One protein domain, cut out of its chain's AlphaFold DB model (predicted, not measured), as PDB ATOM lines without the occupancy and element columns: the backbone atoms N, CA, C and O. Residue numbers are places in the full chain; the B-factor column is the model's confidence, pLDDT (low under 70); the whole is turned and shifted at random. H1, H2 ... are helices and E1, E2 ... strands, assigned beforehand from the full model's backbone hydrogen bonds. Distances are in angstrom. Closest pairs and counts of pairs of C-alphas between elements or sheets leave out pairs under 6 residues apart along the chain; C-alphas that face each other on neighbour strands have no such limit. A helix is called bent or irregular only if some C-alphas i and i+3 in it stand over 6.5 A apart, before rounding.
ATOM      1  N   LEU A  10     157.441 112.155 107.535       97.06
ATOM      2  CA  LEU A  10     156.921 113.233 106.693       97.06
ATOM      3  C   LEU A  10     156.455 112.698 105.338       97.06
ATOM      4  O   LEU A  10     155.412 113.127 104.846       97.06
ATOM      5  N   SER A  11     157.192 111.756 104.753       98.19
ATOM      6  CA  SER A  11     156.836 111.097 103.498       98.19
ATOM      7  C   SER A  11     155.545 110.310 103.655       98.19
ATOM      8  O   SER A  11     154.644 110.455 102.836       98.19
ATOM      9  N   GLU A  12     155.412 109.543 104.737       97.94
ATOM     10  CA  GLU A  12     154.192 108.783 105.027       97.94
ATOM     11  C   GLU A  12     152.975 109.703 105.160       97.94
ATOM     12  O   GLU A  12     151.953 109.505 104.498       97.94
ATOM     13  N   LYS A  13     153.097 110.767 105.959       97.38
ATOM     14  CA  LYS A  13     152.035 111.764 106.117       97.38
ATOM     15  C   LYS A  13     151.694 112.444 104.790       97.38
ATOM     16  O   LYS A  13     150.527 112.514 104.419       97.38
ATOM     17  N   THR A  14     152.708 112.917 104.067       97.56
ATOM     18  CA  THR A  14     152.539 113.644 102.802       97.56
ATOM     19  C   THR A  14     151.871 112.772 101.750       97.56
ATOM     20  O   THR A  14     150.945 113.231 101.088       97.56
ATOM     21  N   TYR A  15     152.312 111.521 101.614       97.31
ATOM     22  CA  TYR A  15     151.769 110.578 100.643       97.31
ATOM     23  C   TYR A  15     150.286 110.292 100.905       97.31
ATOM     24  O   TYR A  15     149.473 110.322  99.984       97.31
ATOM     25  N   ASN A  16     149.913 110.113 102.175       96.38
ATOM     26  CA  ASN A  16     148.523 109.903 102.582       96.38
ATOM     27  C   ASN A  16     147.639 111.160 102.426       96.38
ATOM     28  O   ASN A  16     146.415 111.046 102.390       96.38
ATOM     29  N   GLU A  17     148.232 112.354 102.313       95.75
ATOM     30  CA  GLU A  17     147.536 113.623 102.053       95.75
ATOM     31  C   GLU A  17     147.391 113.956 100.556       95.75
ATOM     32  O   GLU A  17     146.760 114.966 100.224       95.75
ATOM     33  N   ILE A  18     147.973 113.164  99.643       96.25
ATOM     34  CA  ILE A  18     147.857 113.398  98.197       96.25
ATOM     35  C   ILE A  18     146.381 113.239  97.796       96.25
ATOM     36  O   ILE A  18     145.825 112.141  97.905       96.25
ATOM     37  N   PRO A  19     145.709 114.300  97.306       93.81
ATOM     38  CA  PRO A  19     144.331 114.171  96.872       93.81
ATOM     39  C   PRO A  19     144.264 113.425  95.538       93.81
ATOM     40  O   PRO A  19     145.266 113.158  94.875       93.81
ATOM     41  N   ARG A  20     143.056 113.104  95.077       93.06
ATOM     42  CA  ARG A  20     142.883 112.522  93.742       93.06
ATOM     43  C   ARG A  20     143.274 113.540  92.661       93.06
ATOM     44  O   ARG A  20     142.468 114.388  92.291       93.06
ATOM     45  N   ILE A  21     144.498 113.429  92.141       89.94
ATOM     46  CA  ILE A  21     145.024 114.313  91.087       89.94
ATOM     47  C   ILE A  21     144.687 113.769  89.690       89.94
ATOM     48  O   ILE A  21     145.025 112.609  89.420       89.94
ATOM     49  N   PRO A  22     144.067 114.566  88.793       88.81
ATOM     50  CA  PRO A  22     143.851 114.191  87.394       88.81
ATOM     51  C   PRO A  22     145.164 113.873  86.677       88.81
ATOM     52  O   PRO A  22     146.161 114.550  86.903       88.81
ATOM     53  N   ALA A  23     145.159 112.910  85.752       86.31
ATOM     54  CA  ALA A  23     146.361 112.524  85.003       86.31
ATOM     55  C   ALA A  23     147.012 113.698  84.243       86.31
ATOM     56  O   ALA A  23     148.226 113.736  84.099       86.31
ATOM     57  N   SER A  24     146.226 114.693  83.813       86.12
ATOM     58  CA  SER A  24     146.724 115.913  83.156       86.12
ATOM     59  C   SER A  24     147.630 116.782  84.031       86.12
ATOM     60  O   SER A  24     148.361 117.616  83.503       86.12
ATOM     61  N   ASN A  25     147.557 116.602  85.349       90.19
ATOM     62  CA  ASN A  25     148.300 117.361  86.350       90.19
ATOM     63  C   ASN A  25     149.447 116.534  86.945       90.19
ATOM     64  O   ASN A  25     150.000 116.910  87.977       90.19
ATOM     65  N   ARG A  26     149.769 115.397  86.322       92.50
ATOM     66  CA  ARG A  26     150.851 114.507  86.727       92.50
ATOM     67  C   ARG A  26     151.900 114.447  85.635       92.50
ATOM     68  O   ARG A  26     151.567 114.406  84.451       92.50
ATOM     69  N   VAL A  27     153.154 114.399  86.046       93.31
ATOM     70  CA  VAL A  27     154.294 114.161  85.169       93.31
ATOM     71  C   VAL A  27     155.156 113.100  85.832       93.31
ATOM     72  O   VAL A  27     155.536 113.267  86.987       93.31
ATOM     73  N   MET A  28     155.442 112.021  85.106       94.12
ATOM     74  CA  MET A  28     156.448 111.037  85.490       94.12
ATOM     75  C   MET A  28     157.715 111.332  84.698       94.12
ATOM     76  O   MET A  28     157.664 111.432  83.472       94.12
ATOM     77  N   LEU A  29     158.827 111.509  85.397       94.19
ATOM     78  CA  LEU A  29     160.131 111.783  84.814       94.19
ATOM     79  C   LEU A  29     161.037 110.589  85.063       94.19
ATOM     80  O   LEU A  29     161.248 110.231  86.216       94.19
ATOM     81  N   HIS A  30     161.606 110.028  84.000       93.25
ATOM     82  CA  HIS A  30     162.687 109.055  84.112       93.25
ATOM     83  C   HIS A  30     164.023 109.795  84.040       93.25
ATOM     84  O   HIS A  30     164.284 110.537  83.089       93.25
ATOM     85  N   VAL A  31     164.853 109.606  85.056       89.62
ATOM     86  CA  VAL A  31     166.169 110.210  85.210       89.62
ATOM     87  C   VAL A  31     167.213 109.114  85.070       89.62
ATOM     88  O   VAL A  31     167.279 108.212  85.889       89.62
ATOM     89  N   SER A  32     168.025 109.172  84.013       80.12
ATOM     90  CA  SER A  32     169.031 108.129  83.764       80.12
ATOM     91  C   SER A  32     170.316 108.303  84.570       80.12
ATOM     92  O   SER A  32     171.004 107.321  84.813       80.12
ATOM     93  N   GLN A  33     170.688 109.547  84.881       88.50
ATOM     94  CA  GLN A  33     171.886 109.866  85.654       88.50
ATOM     95  C   GLN A  33     171.840 111.317  86.141       88.50
ATOM     96  O   GLN A  33     171.510 112.226  85.365       88.50
ATOM     97  N   PHE A  34     172.258 111.547  87.384       93.56
ATOM     98  CA  PHE A  34     172.522 112.893  87.892       93.56
ATOM     99  C   PHE A  34     173.959 113.358  87.628       93.56
ATOM    100  O   PHE A  34     174.932 112.617  87.743       93.56
ATOM    101  N   SER A  35     174.109 114.640  87.299       94.94
ATOM    102  CA  SER A  35     175.395 115.342  87.244       94.94
ATOM    103  C   SER A  35     175.488 116.331  88.401       94.94
ATOM    104  O   SER A  35     174.649 117.224  88.524       94.94
ATOM    105  N   VAL A  36     176.509 116.173  89.246       93.25
ATOM    106  CA  VAL A  36     176.713 116.993  90.449       93.25
ATOM    107  C   VAL A  36     177.439 118.292  90.089       93.25
ATOM    108  O   VAL A  36     178.570 118.271  89.603       93.25
ATOM    109  N   GLY A  37     176.782 119.426  90.326       88.56
ATOM    110  CA  GLY A  37     177.373 120.764  90.295       88.56
ATOM    111  C   GLY A  37     177.896 121.193  91.671       88.56
ATOM    112  O   GLY A  37     177.994 120.393  92.595       88.56
ATOM    113  N   GLN A  38     178.231 122.478  91.835       81.94
ATOM    114  CA  GLN A  38     178.736 122.980  93.125       81.94
ATOM    115  C   GLN A  38     177.662 123.014  94.224       81.94
ATOM    116  O   GLN A  38     177.954 122.669  95.365       81.94
ATOM    117  N   SER A  39     176.435 123.435  93.895       87.06
ATOM    118  CA  SER A  39     175.330 123.600  94.858       87.06
ATOM    119  C   SER A  39     173.999 123.011  94.380       87.06
ATOM    120  O   SER A  39     172.962 123.270  94.980       87.06
ATOM    121  N   TYR A  40     174.016 122.256  93.282       92.06
ATOM    122  CA  TYR A  40     172.838 121.667  92.649       92.06
ATOM    123  C   TYR A  40     173.226 120.376  91.923       92.06
ATOM    124  O   TYR A  40     174.397 120.150  91.617       92.06
ATOM    125  N   VAL A  41     172.237 119.547  91.618       94.81
ATOM    126  CA  VAL A  41     172.346 118.385  90.729       94.81
ATOM    127  C   VAL A  41     171.467 118.623  89.516       94.81
ATOM    128  O   VAL A  41     170.376 119.178  89.631       94.81
ATOM    129  N   THR A  42     171.939 118.215  88.343       95.50
ATOM    130  CA  THR A  42     171.161 118.301  87.103       95.50
ATOM    131  C   THR A  42     170.926 116.934  86.516       95.50
ATOM    132  O   THR A  42     171.816 116.086  86.570       95.50
ATOM    133  N   ALA A  43     169.797 116.766  85.848       93.94
ATOM    134  CA  ALA A  43     169.589 115.646  84.950       93.94
ATOM    135  C   ALA A  43     168.848 116.089  83.692       93.94
ATOM    136  O   ALA A  43     168.249 117.165  83.625       93.94
ATOM    137  N   LYS A  44     168.913 115.237  82.675       92.31
ATOM    138  CA  LYS A  44     168.150 115.385  81.441       92.31
ATOM    139  C   LYS A  44     166.989 114.411  81.475       92.31
ATOM    140  O   LYS A  44     167.190 113.236  81.762       92.31
ATOM    141  N   VAL A  45     165.804 114.909  81.154       91.19
ATOM    142  CA  VAL A  45     164.575 114.114  81.083       91.19
ATOM    143  C   VAL A  45     163.878 114.382  79.757       91.19
ATOM    144  O   VAL A  45     164.038 115.451  79.165       91.19
ATOM    145  N   GLU A  46     163.106 113.418  79.280       88.62
ATOM    146  CA  GLU A  46     162.253 113.605  78.110       88.62
ATOM    147  C   GLU A  46     160.912 114.215  78.536       88.62
ATOM    148  O   GLU A  46     160.289 113.775  79.502       88.62
ATOM    149  N   ASN A  47     160.464 115.258  77.838       84.56
ATOM    150  CA  ASN A  47     159.141 115.836  78.049       84.56
ATOM    151  C   ASN A  47     158.062 115.106  77.228       84.56
ATOM    152  O   ASN A  47     158.340 114.264  76.381       84.56
ATOM    153  N   ARG A  48     156.798 115.513  77.389       78.69
ATOM    154  CA  ARG A  48     155.650 114.921  76.670       78.69
ATOM    155  C   ARG A  48     155.689 115.050  75.134       78.69
ATOM    156  O   ARG A  48     154.805 114.528  74.462       78.69
ATOM    157  N   HIS A  49     156.619 115.836  74.598       84.44
ATOM    158  CA  HIS A  49     156.803 116.082  73.169       84.44
ATOM    159  C   HIS A  49     157.997 115.307  72.591       84.44
ATOM    160  O   HIS A  49     158.294 115.478  71.412       84.44
ATOM    161  N   GLY A  50     158.682 114.485  73.395       85.00
ATOM    162  CA  GLY A  50     159.905 113.791  72.987       85.00
ATOM    163  C   GLY A  50     161.156 114.675  73.017       85.00
ATOM    164  O   GLY A  50     162.206 114.273  72.526       85.00
ATOM    165  N   ASN A  51     161.068 115.895  73.561       87.31
ATOM    166  CA  ASN A  51     162.219 116.790  73.662       87.31
ATOM    167  C   ASN A  51     162.943 116.571  74.988       87.31
ATOM    168  O   ASN A  51     162.314 116.460  76.041       87.31
ATOM    169  N   THR A  52     164.269 116.619  74.952       89.81
ATOM    170  CA  THR A  52     165.084 116.642  76.165       89.81
ATOM    171  C   THR A  52     165.008 118.008  76.842       89.81
ATOM    172  O   THR A  52     165.307 119.030  76.225       89.81
ATOM    173  N   VAL A  53     164.661 118.021  78.126       89.56
ATOM    174  CA  VAL A  53     164.690 119.204  78.991       89.56
ATOM    175  C   VAL A  53     165.589 118.949  80.197       89.56
ATOM    176  O   VAL A  53     165.803 117.804  80.599       89.56
ATOM    177  N   ASN A  54     166.133 120.022  80.768       91.25
ATOM    178  CA  ASN A  54     166.937 119.933  81.981       91.25
ATOM    179  C   ASN A  54     166.043 120.036  83.220       91.25
ATOM    180  O   ASN A  54     165.114 120.850  83.266       91.25
ATOM    181  N   ILE A  55     166.383 119.239  84.226       94.50
ATOM    182  CA  ILE A  55     165.909 119.392  85.598       94.50
ATOM    183  C   ILE A  55     167.096 119.789  86.467       94.50
ATOM    184  O   ILE A  55     168.183 119.225  86.313       94.50
ATOM    185  N   ASN A  56     166.880 120.723  87.385       95.88
ATOM    186  CA  ASN A  56     167.843 121.079  88.414       95.88
ATOM    187  C   ASN A  56     167.211 120.830  89.779       95.88
ATOM    188  O   ASN A  56     166.056 121.193  90.003       95.88
ATOM    189  N   ILE A  57     167.979 120.238  90.682       96.19
ATOM    190  CA  ILE A  57     167.574 119.973  92.057       96.19
ATOM    191  C   ILE A  57     168.613 120.613  92.970       96.19
ATOM    192  O   ILE A  57     169.810 120.374  92.806       96.19
ATOM    193  N   GLU A  58     168.174 121.433  93.914       95.56
ATOM    194  CA  GLU A  58     169.049 122.102  94.875       95.56
ATOM    195  C   GLU A  58     168.436 122.117  96.279       95.56
ATOM    196  O   GLU A  58     167.221 122.024  96.450       95.56
ATOM    197  N   GLY A  59     169.298 122.204  97.290       88.50
ATOM    198  CA  GLY A  59     168.887 122.358  98.684       88.50
ATOM    199  C   GLY A  59     168.808 123.822  99.131       88.50
ATOM    200  O   GLY A  59     169.106 124.749  98.380       88.50
ATOM    201  N   GLY A  60     168.440 124.044 100.393       85.31
ATOM    202  CA  GLY A  60     168.471 125.354 101.058       85.31
ATOM    203  C   GLY A  60     167.233 126.233 100.845       85.31
ATOM    204  O   GLY A  60     167.120 127.298 101.457       85.31
ATOM    205  N   ARG A  61     166.275 125.790 100.025       90.50
ATOM    206  CA  ARG A  61     164.951 126.405  99.849       90.50
ATOM    207  C   ARG A  61     163.911 125.308  99.625       90.50
ATOM    208  O   ARG A  61     164.250 124.226  99.172       90.50
ATOM    209  N   LEU A  62     162.641 125.605  99.914       95.25
ATOM    210  CA  LEU A  62     161.515 124.726  99.600       95.25
ATOM    211  C   LEU A  62     160.663 125.308  98.466       95.25
ATOM    212  O   LEU A  62     160.159 126.429  98.585       95.25
ATOM    213  N   GLY A  63     160.467 124.548  97.390       97.81
ATOM    214  CA  GLY A  63     159.600 124.955  96.286       97.81
ATOM    215  C   GLY A  63     159.844 124.217  94.977       97.81
ATOM    216  O   GLY A  63     160.710 123.353  94.878       97.81
ATOM    217  N   VAL A  64     159.083 124.598  93.954       97.88
ATOM    218  CA  VAL A  64     159.311 124.173  92.572       97.88
ATOM    219  C   VAL A  64     158.971 125.299  91.595       97.88
ATOM    220  O   VAL A  64     157.917 125.928  91.712       97.88
ATOM    221  N   ASP A  65     159.839 125.541  90.620       96.75
ATOM    222  CA  ASP A  65     159.506 126.304  89.416       96.75
ATOM    223  C   ASP A  65     159.216 125.320  88.280       96.75
ATOM    224  O   ASP A  65     160.053 124.488  87.928       96.75
ATOM    225  N   LEU A  66     158.004 125.389  87.731       95.56
ATOM    226  CA  LEU A  66     157.520 124.441  86.729       95.56
ATOM    227  C   LEU A  66     158.057 124.776  85.336       95.56
ATOM    228  O   LEU A  66     158.315 125.932  85.013       95.56
ATOM    229  N   GLN A  67     158.128 123.759  84.481       92.62
ATOM    230  CA  GLN A  67     158.516 123.912  83.082       92.62
ATOM    231  C   GLN A  67     157.304 123.690  82.166       92.62
ATOM    232  O   GLN A  67     156.635 122.656  82.245       92.62
ATOM    233  N   GLU A  68     157.003 124.651  81.288       87.31
ATOM    234  CA  GLU A  68     155.744 124.676  80.516       87.31
ATOM    235  C   GLU A  68     155.531 123.466  79.601       87.31
ATOM    236  O   GLU A  68     154.397 123.074  79.332       87.31
ATOM    237  N   THR A  69     156.603 122.857  79.097       88.94
ATOM    238  CA  THR A  69     156.490 121.711  78.185       88.94
ATOM    239  C   THR A  69     156.311 120.383  78.920       88.94
ATOM    240  O   THR A  69     155.807 119.428  78.327       88.94
ATOM    241  N   LEU A  70     156.660 120.323  80.208       90.12
ATOM    242  CA  LEU A  70     156.374 119.188  81.084       90.12
ATOM    243  C   LEU A  70     154.909 119.201  81.529       90.12
ATOM    244  O   LEU A  70     154.225 118.183  81.435       90.12
ATOM    245  N   PHE A  71     154.390 120.359  81.942       89.06
ATOM    246  CA  PHE A  71     153.056 120.469  82.539       89.06
ATOM    247  C   PHE A  71     152.008 121.020  81.564       89.06
ATOM    248  O   PHE A  71     152.297 121.770  80.637       89.06
ATOM    249  N   ARG A  72     150.735 120.653  81.741       81.62
ATOM    250  CA  ARG A  72     149.617 121.370  81.103       81.62
ATOM    251  C   ARG A  72     149.143 122.459  82.056       81.62
ATOM    252  O   ARG A  72     148.260 122.219  82.871       81.62
ATOM    253  N   LEU A  73     149.771 123.628  81.983       80.94
ATOM    254  CA  LEU A  73     149.384 124.777  82.798       80.94
ATOM    255  C   LEU A  73     148.171 125.467  82.159       80.94
ATOM    256  O   LEU A  73     148.159 125.711  80.954       80.94
ATOM    257  N   GLY A  74     147.134 125.719  82.957       75.94
ATOM    258  CA  GLY A  74     146.007 126.567  82.562       75.94
ATOM    259  C   GLY A  74     146.234 128.023  82.973       75.94
ATOM    260  O   GLY A  74     147.330 128.399  83.375       75.94
ATOM    261  N   ASP A  75     145.167 128.824  82.970       79.19
ATOM    262  CA  ASP A  75     145.220 130.264  83.293       79.19
ATOM    263  C   ASP A  75     145.636 130.574  84.742       79.19
ATOM    264  O   ASP A  75     145.951 131.713  85.086       79.19
ATOM    265  N   ARG A  76     145.591 129.572  85.627       84.62
ATOM    266  CA  ARG A  76     145.996 129.693  87.028       84.62
ATOM    267  C   ARG A  76     147.124 128.727  87.320       84.62
ATOM    268  O   ARG A  76     146.994 127.528  87.076       84.62
ATOM    269  N   LEU A  77     148.190 129.260  87.908       89.44
ATOM    270  CA  LEU A  77     149.272 128.434  88.409       89.44
ATOM    271  C   LEU A  77     148.786 127.571  89.579       89.44
ATOM    272  O   LEU A  77     148.055 128.077  90.443       89.44
ATOM    273  N   PRO A  78     149.195 126.292  89.623       93.31
ATOM    274  CA  PRO A  78     149.009 125.467  90.804       93.31
ATOM    275  C   PRO A  78     149.662 126.138  92.014       93.31
ATOM    276  O   PRO A  78     150.624 126.891  91.874       93.31
ATOM    277  N   LYS A  79     149.136 125.883  93.209       95.06
ATOM    278  CA  LYS A  79     149.684 126.422  94.460       95.06
ATOM    279  C   LYS A  79     150.770 125.521  95.029       95.06
ATOM    280  O   LYS A  79     151.721 126.017  95.631       95.06
ATOM    281  N   TYR A  80     150.612 124.210  94.870       96.62
ATOM    282  CA  TYR A  80     151.521 123.221  95.433       96.62
ATOM    283  C   TYR A  80     151.833 122.123  94.422       96.62
ATOM    284  O   TYR A  80     151.042 121.836  93.524       96.62
ATOM    285  N   ALA A  81     152.978 121.482  94.615       97.62
ATOM    286  CA  ALA A  81     153.328 120.237  93.963       97.62
ATOM    287  C   ALA A  81     153.606 119.164  95.016       97.62
ATOM    288  O   ALA A  81     154.211 119.439  96.053       97.62
ATOM    289  N   TYR A  82     153.173 117.944  94.729       98.38
ATOM    290  CA  TYR A  82     153.640 116.749  95.407       98.38
ATOM    291  C   TYR A  82     154.718 116.113  94.538       98.38
ATOM    292  O   TYR A  82     154.487 115.882  93.353       98.38
ATOM    293  N   ILE A  83     155.882 115.864  95.125       98.19
ATOM    294  CA  ILE A  83     157.025 115.222  94.485       98.19
ATOM    295  C   ILE A  83     157.218 113.880  95.173       98.19
ATOM    296  O   ILE A  83     157.329 113.827  96.400       98.19
ATOM    297  N   VAL A  84     157.204 112.807  94.392       98.44
ATOM    298  CA  VAL A  84     157.291 111.436  94.887       98.44
ATOM    299  C   VAL A  84     158.364 110.688  94.114       98.44
ATOM    300  O   VAL A  84     158.436 110.772  92.891       98.44
ATOM    301  N   THR A  85     159.195 109.945  94.833       98.06
ATOM    302  CA  THR A  85     160.177 109.029  94.252       98.06
ATOM    303  C   THR A  85     160.350 107.806  95.148       98.06
ATOM    304  O   THR A  85     159.928 107.803  96.309       98.06
ATOM    305  N   THR A  86     160.956 106.753  94.608       98.12
ATOM    306  CA  THR A  86     161.328 105.549  95.347       98.12
ATOM    307  C   THR A  86     162.845 105.453  95.411       98.12
ATOM    308  O   THR A  86     163.519 105.502  94.390       98.12
ATOM    309  N   VAL A  87     163.388 105.301  96.619       97.19
ATOM    310  CA  VAL A  87     164.831 105.170  96.838       97.19
ATOM    311  C   VAL A  87     165.278 103.766  96.442       97.19
ATOM    312  O   VAL A  87     164.915 102.797  97.117       97.19
ATOM    313  N   ASN A  88     166.106 103.664  95.402       95.25
ATOM    314  CA  ASN A  88     166.492 102.414  94.739       95.25
ATOM    315  C   ASN A  88     166.988 101.330  95.712       95.25
ATOM    316  O   ASN A  88     166.507 100.199  95.687       95.25
ATOM    317  N   GLU A  89     167.906 101.672  96.621       94.00
ATOM    318  CA  GLU A  89     168.522 100.699  97.540       94.00
ATOM    319  C   GLU A  89     167.550 100.110  98.570       94.00
ATOM    320  O   GLU A  89     167.752  99.003  99.071       94.00
ATOM    321  N   THR A  90     166.519 100.870  98.945       95.44
ATOM    322  CA  THR A  90     165.650 100.519 100.080       95.44
ATOM    323  C   THR A  90     164.212 100.221  99.678       95.44
ATOM    324  O   THR A  90     163.468  99.676 100.492       95.44
ATOM    325  N   GLY A  91     163.808 100.594  98.460       96.19
ATOM    326  CA  GLY A  91     162.420 100.558  98.004       96.19
ATOM    327  C   GLY A  91     161.494 101.509  98.768       96.19
ATOM    328  O   GLY A  91     160.277 101.378  98.679       96.19
ATOM    329  N   LYS A  92     162.046 102.432  99.565       97.56
ATOM    330  CA  LYS A  92     161.261 103.354 100.387       97.56
ATOM    331  C   LYS A  92     160.776 104.546  99.580       97.56
ATOM    332  O   LYS A  92     161.529 105.110  98.792       97.56
ATOM    333  N   ILE A  93     159.553 104.976  99.862       98.31
ATOM    334  CA  ILE A  93     158.935 106.132  99.211       98.31
ATOM    335  C   ILE A  93     159.372 107.423  99.908       98.31
ATOM    336  O   ILE A  93     159.119 107.599 101.104       98.31
ATOM    337  N   LEU A  94     159.972 108.339  99.152       98.38
ATOM    338  CA  LEU A  94     160.105 109.744  99.526       98.38
ATOM    339  C   LEU A  94     158.907 110.502  98.952       98.38
ATOM    340  O   LEU A  94     158.630 110.408  97.757       98.38
ATOM    341  N   ALA A  95     158.216 111.272  99.789       98.31
ATOM    342  CA  ALA A  95     157.139 112.151  99.344       98.31
ATOM    343  C   ALA A  95     157.273 113.533  99.982       98.31
ATOM    344  O   ALA A  95     157.474 113.665 101.194       98.31
ATOM    345  N   ARG A  96     157.150 114.576  99.162       98.25
ATOM    346  CA  ARG A  96     157.295 115.972  99.578       98.25
ATOM    347  C   ARG A  96     156.198 116.825  98.980       98.25
ATOM    348  O   ARG A  96     155.849 116.666  97.816       98.25
ATOM    349  N   LYS A  97     155.667 117.745  99.779       98.12
ATOM    350  CA  LYS A  97     154.746 118.785  99.325       98.12
ATOM    351  C   LYS A  97     155.484 120.112  99.344       98.12
ATOM    352  O   LYS A  97     155.899 120.568 100.406       98.12
ATOM    353  N   VAL A  98     155.617 120.736  98.183       98.19
ATOM    354  CA  VAL A  98     156.365 121.984  98.007       98.19
ATOM    355  C   VAL A  98     155.474 123.063  97.384       98.19
ATOM    356  O   VAL A  98     154.554 122.734  96.630       98.19
ATOM    357  N   PRO A  99     155.675 124.355  97.698       98.00
ATOM    358  CA  PRO A  99     154.970 125.433  97.014       98.00
ATOM    359  C   PRO A  99     155.430 125.542  95.555       98.00
ATOM    360  O   PRO A  99     156.617 125.412  95.258       98.00
ATOM    361  N   VAL A 100     154.501 125.838  94.649       97.44
ATOM    362  CA  VAL A 100     154.851 126.255  93.287       97.44
ATOM    363  C   VAL A 100     155.230 127.730  93.325       97.44
ATOM    364  O   VAL A 100     154.465 128.570  93.797       97.44
ATOM    365  N   LEU A 101     156.436 128.034  92.860       96.31
ATOM    366  CA  LEU A 101     157.030 129.368  92.906       96.31
ATOM    367  C   LEU A 101     156.757 130.163  91.628       96.31
ATOM    368  O   LEU A 101     156.658 131.390  91.670       96.31
ATOM    369  N   GLY A 102     156.605 129.460  90.510       95.44
ATOM    370  CA  GLY A 102     156.441 130.068  89.207       95.44
ATOM    371  C   GLY A 102     156.678 129.084  88.073       95.44
ATOM    372  O   GLY A 102     156.557 127.866  88.230       95.44
ATOM    373  N   VAL A 103     156.987 129.658  86.916       93.94
ATOM    374  CA  VAL A 103     157.279 128.954  85.670       93.94
ATOM    375  C   VAL A 103     158.605 129.466  85.127       93.94
ATOM    376  O   VAL A 103     158.869 130.673  85.154       93.94
ATOM    377  N   LYS A 104     159.440 128.547  84.651       92.50
ATOM    378  CA  LYS A 104     160.764 128.808  84.086       92.50
ATOM    379  C   LYS A 104     160.979 127.965  82.833       92.50
ATOM    380  O   LYS A 104     160.233 127.029  82.548       92.50
ATOM    381  N   ASP A 105     162.050 128.275  82.111       87.00
ATOM    382  CA  ASP A 105     162.453 127.503  80.934       87.00
ATOM    383  C   ASP A 105     162.840 126.061  81.299       87.00
ATOM    384  O   ASP A 105     162.753 125.162  80.458       87.00
ATOM    385  N   TRP A 106     163.300 125.844  82.537       90.31
ATOM    386  CA  TRP A 106     163.774 124.567  83.080       90.31
ATOM    387  C   TRP A 106     162.954 124.198  84.320       90.31
ATOM    388  O   TRP A 106     162.402 125.079  84.980       90.31
ATOM    389  N   LEU A 107     162.900 122.910  84.662       95.19
ATOM    390  CA  LEU A 107     162.296 122.471  85.920       95.19
ATOM    391  C   LEU A 107     163.306 122.675  87.052       95.19
ATOM    392  O   LEU A 107     164.387 122.089  87.007       95.19
ATOM    393  N   LEU A 108     162.951 123.468  88.064       96.62
ATOM    394  CA  LEU A 108     163.800 123.698  89.237       96.62
ATOM    395  C   LEU A 108     163.087 123.169  90.477       96.62
ATOM    396  O   LEU A 108     161.985 123.619  90.788       96.62
ATOM    397  N   ILE A 109     163.700 122.218  91.175       97.56
ATOM    398  CA  ILE A 109     163.180 121.634  92.411       97.56
ATOM    399  C   ILE A 109     164.081 122.056  93.568       97.56
ATOM    400  O   ILE A 109     165.291 121.843  93.531       97.56
ATOM    401  N   TYR A 110     163.471 122.617  94.605       97.50
ATOM    402  CA  TYR A 110     164.151 123.042  95.820       97.50
ATOM    403  C   TYR A 110     163.673 122.150  96.972       97.50
ATOM    404  O   TYR A 110     162.559 122.341  97.476       97.50
ATOM    405  N   GLU A 111     164.458 121.126  97.317       97.31
ATOM    406  CA  GLU A 111     164.145 120.173  98.389       97.31
ATOM    407  C   GLU A 111     165.397 119.393  98.828       97.31
ATOM    408  O   GLU A 111     166.081 118.783  98.004       97.31
ATOM    409  N   ASP A 112     165.699 119.419 100.129       96.75
ATOM    410  CA  ASP A 112     166.984 118.955 100.666       96.75
ATOM    411  C   ASP A 112     167.173 117.435 100.567       96.75
ATOM    412  O   ASP A 112     168.246 116.976 100.171       96.75
ATOM    413  N   ASP A 113     166.158 116.634 100.897       97.12
ATOM    414  CA  ASP A 113     166.294 115.174 100.883       97.12
ATOM    415  C   ASP A 113     166.405 114.633  99.456       97.12
ATOM    416  O   ASP A 113     167.266 113.802  99.160       97.12
ATOM    417  N   LEU A 114     165.587 115.153  98.544       96.62
ATOM    418  CA  LEU A 114     165.617 114.838  97.124       96.62
ATOM    419  C   LEU A 114     166.958 115.237  96.496       96.62
ATOM    420  O   LEU A 114     167.504 114.476  95.691       96.62
ATOM    421  N   PHE A 115     167.511 116.391  96.887       97.06
ATOM    422  CA  PHE A 115     168.847 116.830  96.489       97.06
ATOM    423  C   PHE A 115     169.927 115.858  96.980       97.06
ATOM    424  O   PHE A 115     170.722 115.362  96.181       97.06
ATOM    425  N   LEU A 116     169.942 115.534  98.278       96.00
ATOM    426  CA  LEU A 116     170.942 114.639  98.870       96.00
ATOM    427  C   LEU A 116     170.886 113.221  98.290       96.00
ATOM    428  O   LEU A 116     171.923 112.565  98.172       96.00
ATOM    429  N   LEU A 117     169.695 112.743  97.929       96.50
ATOM    430  CA  LEU A 117     169.515 111.469  97.239       96.50
ATOM    431  C   LEU A 117     169.991 111.532  95.782       96.50
ATOM    432  O   LEU A 117     170.647 110.597  95.332       96.50
ATOM    433  N   ALA A 118     169.748 112.633  95.066       96.06
ATOM    434  CA  ALA A 118     170.242 112.804  93.696       96.06
ATOM    435  C   ALA A 118     171.770 112.902  93.632       96.06
ATOM    436  O   ALA A 118     172.380 112.345  92.726       96.06
ATOM    437  N   VAL A 119     172.420 113.532  94.620       95.19
ATOM    438  CA  VAL A 119     173.894 113.536  94.734       95.19
ATOM    439  C   VAL A 119     174.467 112.113  94.806       95.19
ATOM    440  O   VAL A 119     175.605 111.884  94.403       95.19
ATOM    441  N   LYS A 120     173.680 111.158  95.309       94.88
ATOM    442  CA  LYS A 120     174.042 109.742  95.430       94.88
ATOM    443  C   LYS A 120     173.513 108.876  94.285       94.88
ATOM    444  O   LYS A 120     173.679 107.665  94.364       94.88
ATOM    445  N   ASP A 121     172.870 109.472  93.279       94.56
ATOM    446  CA  ASP A 121     172.231 108.746  92.172       94.56
ATOM    447  C   ASP A 121     171.230 107.680  92.681       94.56
ATOM    448  O   ASP A 121     171.190 106.543  92.224       94.56
ATOM    449  N   ALA A 122     170.465 108.023  93.728       96.38
ATOM    450  CA  ALA A 122     169.719 107.047  94.531       96.38
ATOM    451  C   ALA A 122     168.279 106.770  94.054       96.38
ATOM    452  O   ALA A 122     167.532 106.080  94.755       96.38
ATOM    453  N   TYR A 123     167.869 107.330  92.916       96.25
ATOM    454  CA  TYR A 123     166.555 107.118  92.316       96.25
ATOM    455  C   TYR A 123     166.571 107.451  90.823       96.25
ATOM    456  O   TYR A 123     167.270 108.368  90.399       96.25
ATOM    457  N   ASP A 124     165.722 106.765  90.059       95.25
ATOM    458  CA  ASP A 124     165.673 106.897  88.595       95.25
ATOM    459  C   ASP A 124     164.347 107.486  88.096       95.25
ATOM    460  O   ASP A 124     164.151 107.688  86.899       95.25
ATOM    461  N   GLU A 125     163.402 107.751  89.000       95.56
ATOM    462  CA  GLU A 125     162.067 108.237  88.651       95.56
ATOM    463  C   GLU A 125     161.600 109.334  89.604       95.56
ATOM    464  O   GLU A 125     161.832 109.269  90.810       95.56
ATOM    465  N   ILE A 126     160.910 110.340  89.069       96.69
ATOM    466  CA  ILE A 126     160.242 111.382  89.852       96.69
ATOM    467  C   ILE A 126     158.815 111.548  89.328       96.69
ATOM    468  O   ILE A 126     158.614 111.947  88.180       96.69
ATOM    469  N   GLU A 127     157.819 111.322  90.182       97.06
ATOM    470  CA  GLU A 127     156.441 111.734  89.921       97.06
ATOM    471  C   GLU A 127     156.201 113.124  90.516       97.06
ATOM    472  O   GLU A 127     156.419 113.357  91.705       97.06
ATOM    473  N   ILE A 128     155.711 114.050  89.694       97.38
ATOM    474  CA  ILE A 128     155.324 115.395  90.116       97.38
ATOM    475  C   ILE A 128     153.841 115.598  89.831       97.38
ATOM    476  O   ILE A 128     153.384 115.479  88.693       97.38
ATOM    477  N   MET A 129     153.087 115.941  90.870       96.75
ATOM    478  CA  MET A 129     151.644 116.155  90.831       96.75
ATOM    479  C   MET A 129     151.306 117.573  91.282       96.75
ATOM    480  O   MET A 129     151.603 117.938  92.418       96.75
ATOM    481  N   VAL A 130     150.656 118.367  90.433       95.56
ATOM    482  CA  VAL A 130     150.376 119.786  90.718       95.56
ATOM    483  C   VAL A 130     148.909 120.047  91.087       95.56
ATOM    484  O   VAL A 130     147.996 119.480  90.478       95.56
ATOM    485  N   VAL A 131     148.688 120.916  92.086       91.94
ATOM    486  CA  VAL A 131     147.372 121.239  92.685       91.94
ATOM    487  C   VAL A 131     147.160 122.733  92.846       91.94
ATOM    488  O   VAL A 131     148.044 123.399  93.433       91.94
TER     489      VAL A 131
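What this domain is: This is residues 10 to 131 of the 131 residues of an uncharacterized protein of Candidatus Nitrososphaera evergladensis SR1 (UniProt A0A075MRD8). Look for one eight-stranded sheet curled into a nearly closed barrel, its edge strands E1 and E2 coming together near His 30 and Val 45, with helix H2 at one end where the sheet curls round it. E6, the longest strand, is the hinge between the two leaves E1 E8 E5 and E4 E7 E3 E2, and the short helix H1 packs on the outside over E6. The 122 printed residues include two named helices and eight named strands, in the order H1 E1 E2 E3 E4 E5 E6 E7 H2 E8; the class is mixed, helices and strands. The sheet is mixed, in the order E1 E8 E5 E6 E4 E7 E3 E2. The whole is compact, with a radius of gyration of the C-alphas of 13.3 A, and rounded, spanning 37 by 32 by 26 A.

Where its parts are: Find C-alpha 10 at (156.921, 113.233, 106.693); from there H1 runs over residues 10 to 16, 9.9 A long. Next come E1, residues 26 to 30, and E2, residues 40 to 46, which is 19.7 A long. E3, residues 52 to 58, measures 19.9 A, and E4 covers residues 63 to 67. Go on to E5, residues 80 to 87, 22.5 A long, and then E6, residues 92 to 104, which begins at C-alpha 92 at (161.261, 103.354, 100.387) and spans 30.2 A. E6 bends by 86 degrees at residue 101. E7 is residues 107 to 110, H2 is residues 112 to 119 with a length of 10.6 A, and E8, residues 125 to 130, is 16.6 A long and ends at C-alpha 130 at (150.376, 119.786, 90.718).

How they stand to each other: Begin with the folded sheet, one sheet bent back on itself into two leaves that face each other, with 32 pairs of C-alphas within 11 A between them. It is twisted, and the way across it turns by 143 degrees. From edge strand E1, step to its antiparallel neighbour E8, where N 29 and O 126 are 2.8 A apart, within hydrogen-bond range. E8 and E5 are antiparallel too, with N 82 and O 129 at 2.8 A. E5 and E6 form a hairpin, with N 83 and O 96 at 2.8 A. The pairing of E6 is staggered: residues 92 to 99 pair with E5, and residues 100 to 104 pair with E4. E6 and E4 are parallel, with N 101 and O 64 at 2.8 A. E4 and E7 are antiparallel, with N 65 and O 108 at 2.9 A. E7 and E3 are parallel at 13 degrees, with N 109 and O 56 at 2.8 A. E3 and edge strand E2 form a hairpin, with N 41 and O 57 at 2.8 A. Between the two edge strands, the closest C-alphas are those of His 30 and Val 45, 6.2 A apart. H2 is on the sheet, and its closest C-alphas with E3 are those of Phe 115 and Glu 58, 5.5 A apart. On the opposite face, H1 is only just over E6, with 3 of its 7 C-alphas on that strand; it stands up from the sheet by 51 degrees, and the closest C-alphas are those of Ser 11 and Ala 95, 4.3 A apart. In H1 and H2 every O i to N i+4 pair is within hydrogen-bond range.

The domain as a whole: The two C-alphas farthest apart are those of Asp 75 and Glu 89, at 40.2 A. The printed part has no cut. Look at residues 68 to 79 for the long link, from E4 to E5. Residues 35 to 36 make a short antiparallel pairing with residues 41 to 42 of E2. The mean pLDDT of the printed part is 93.2, and no printed residue is under 70.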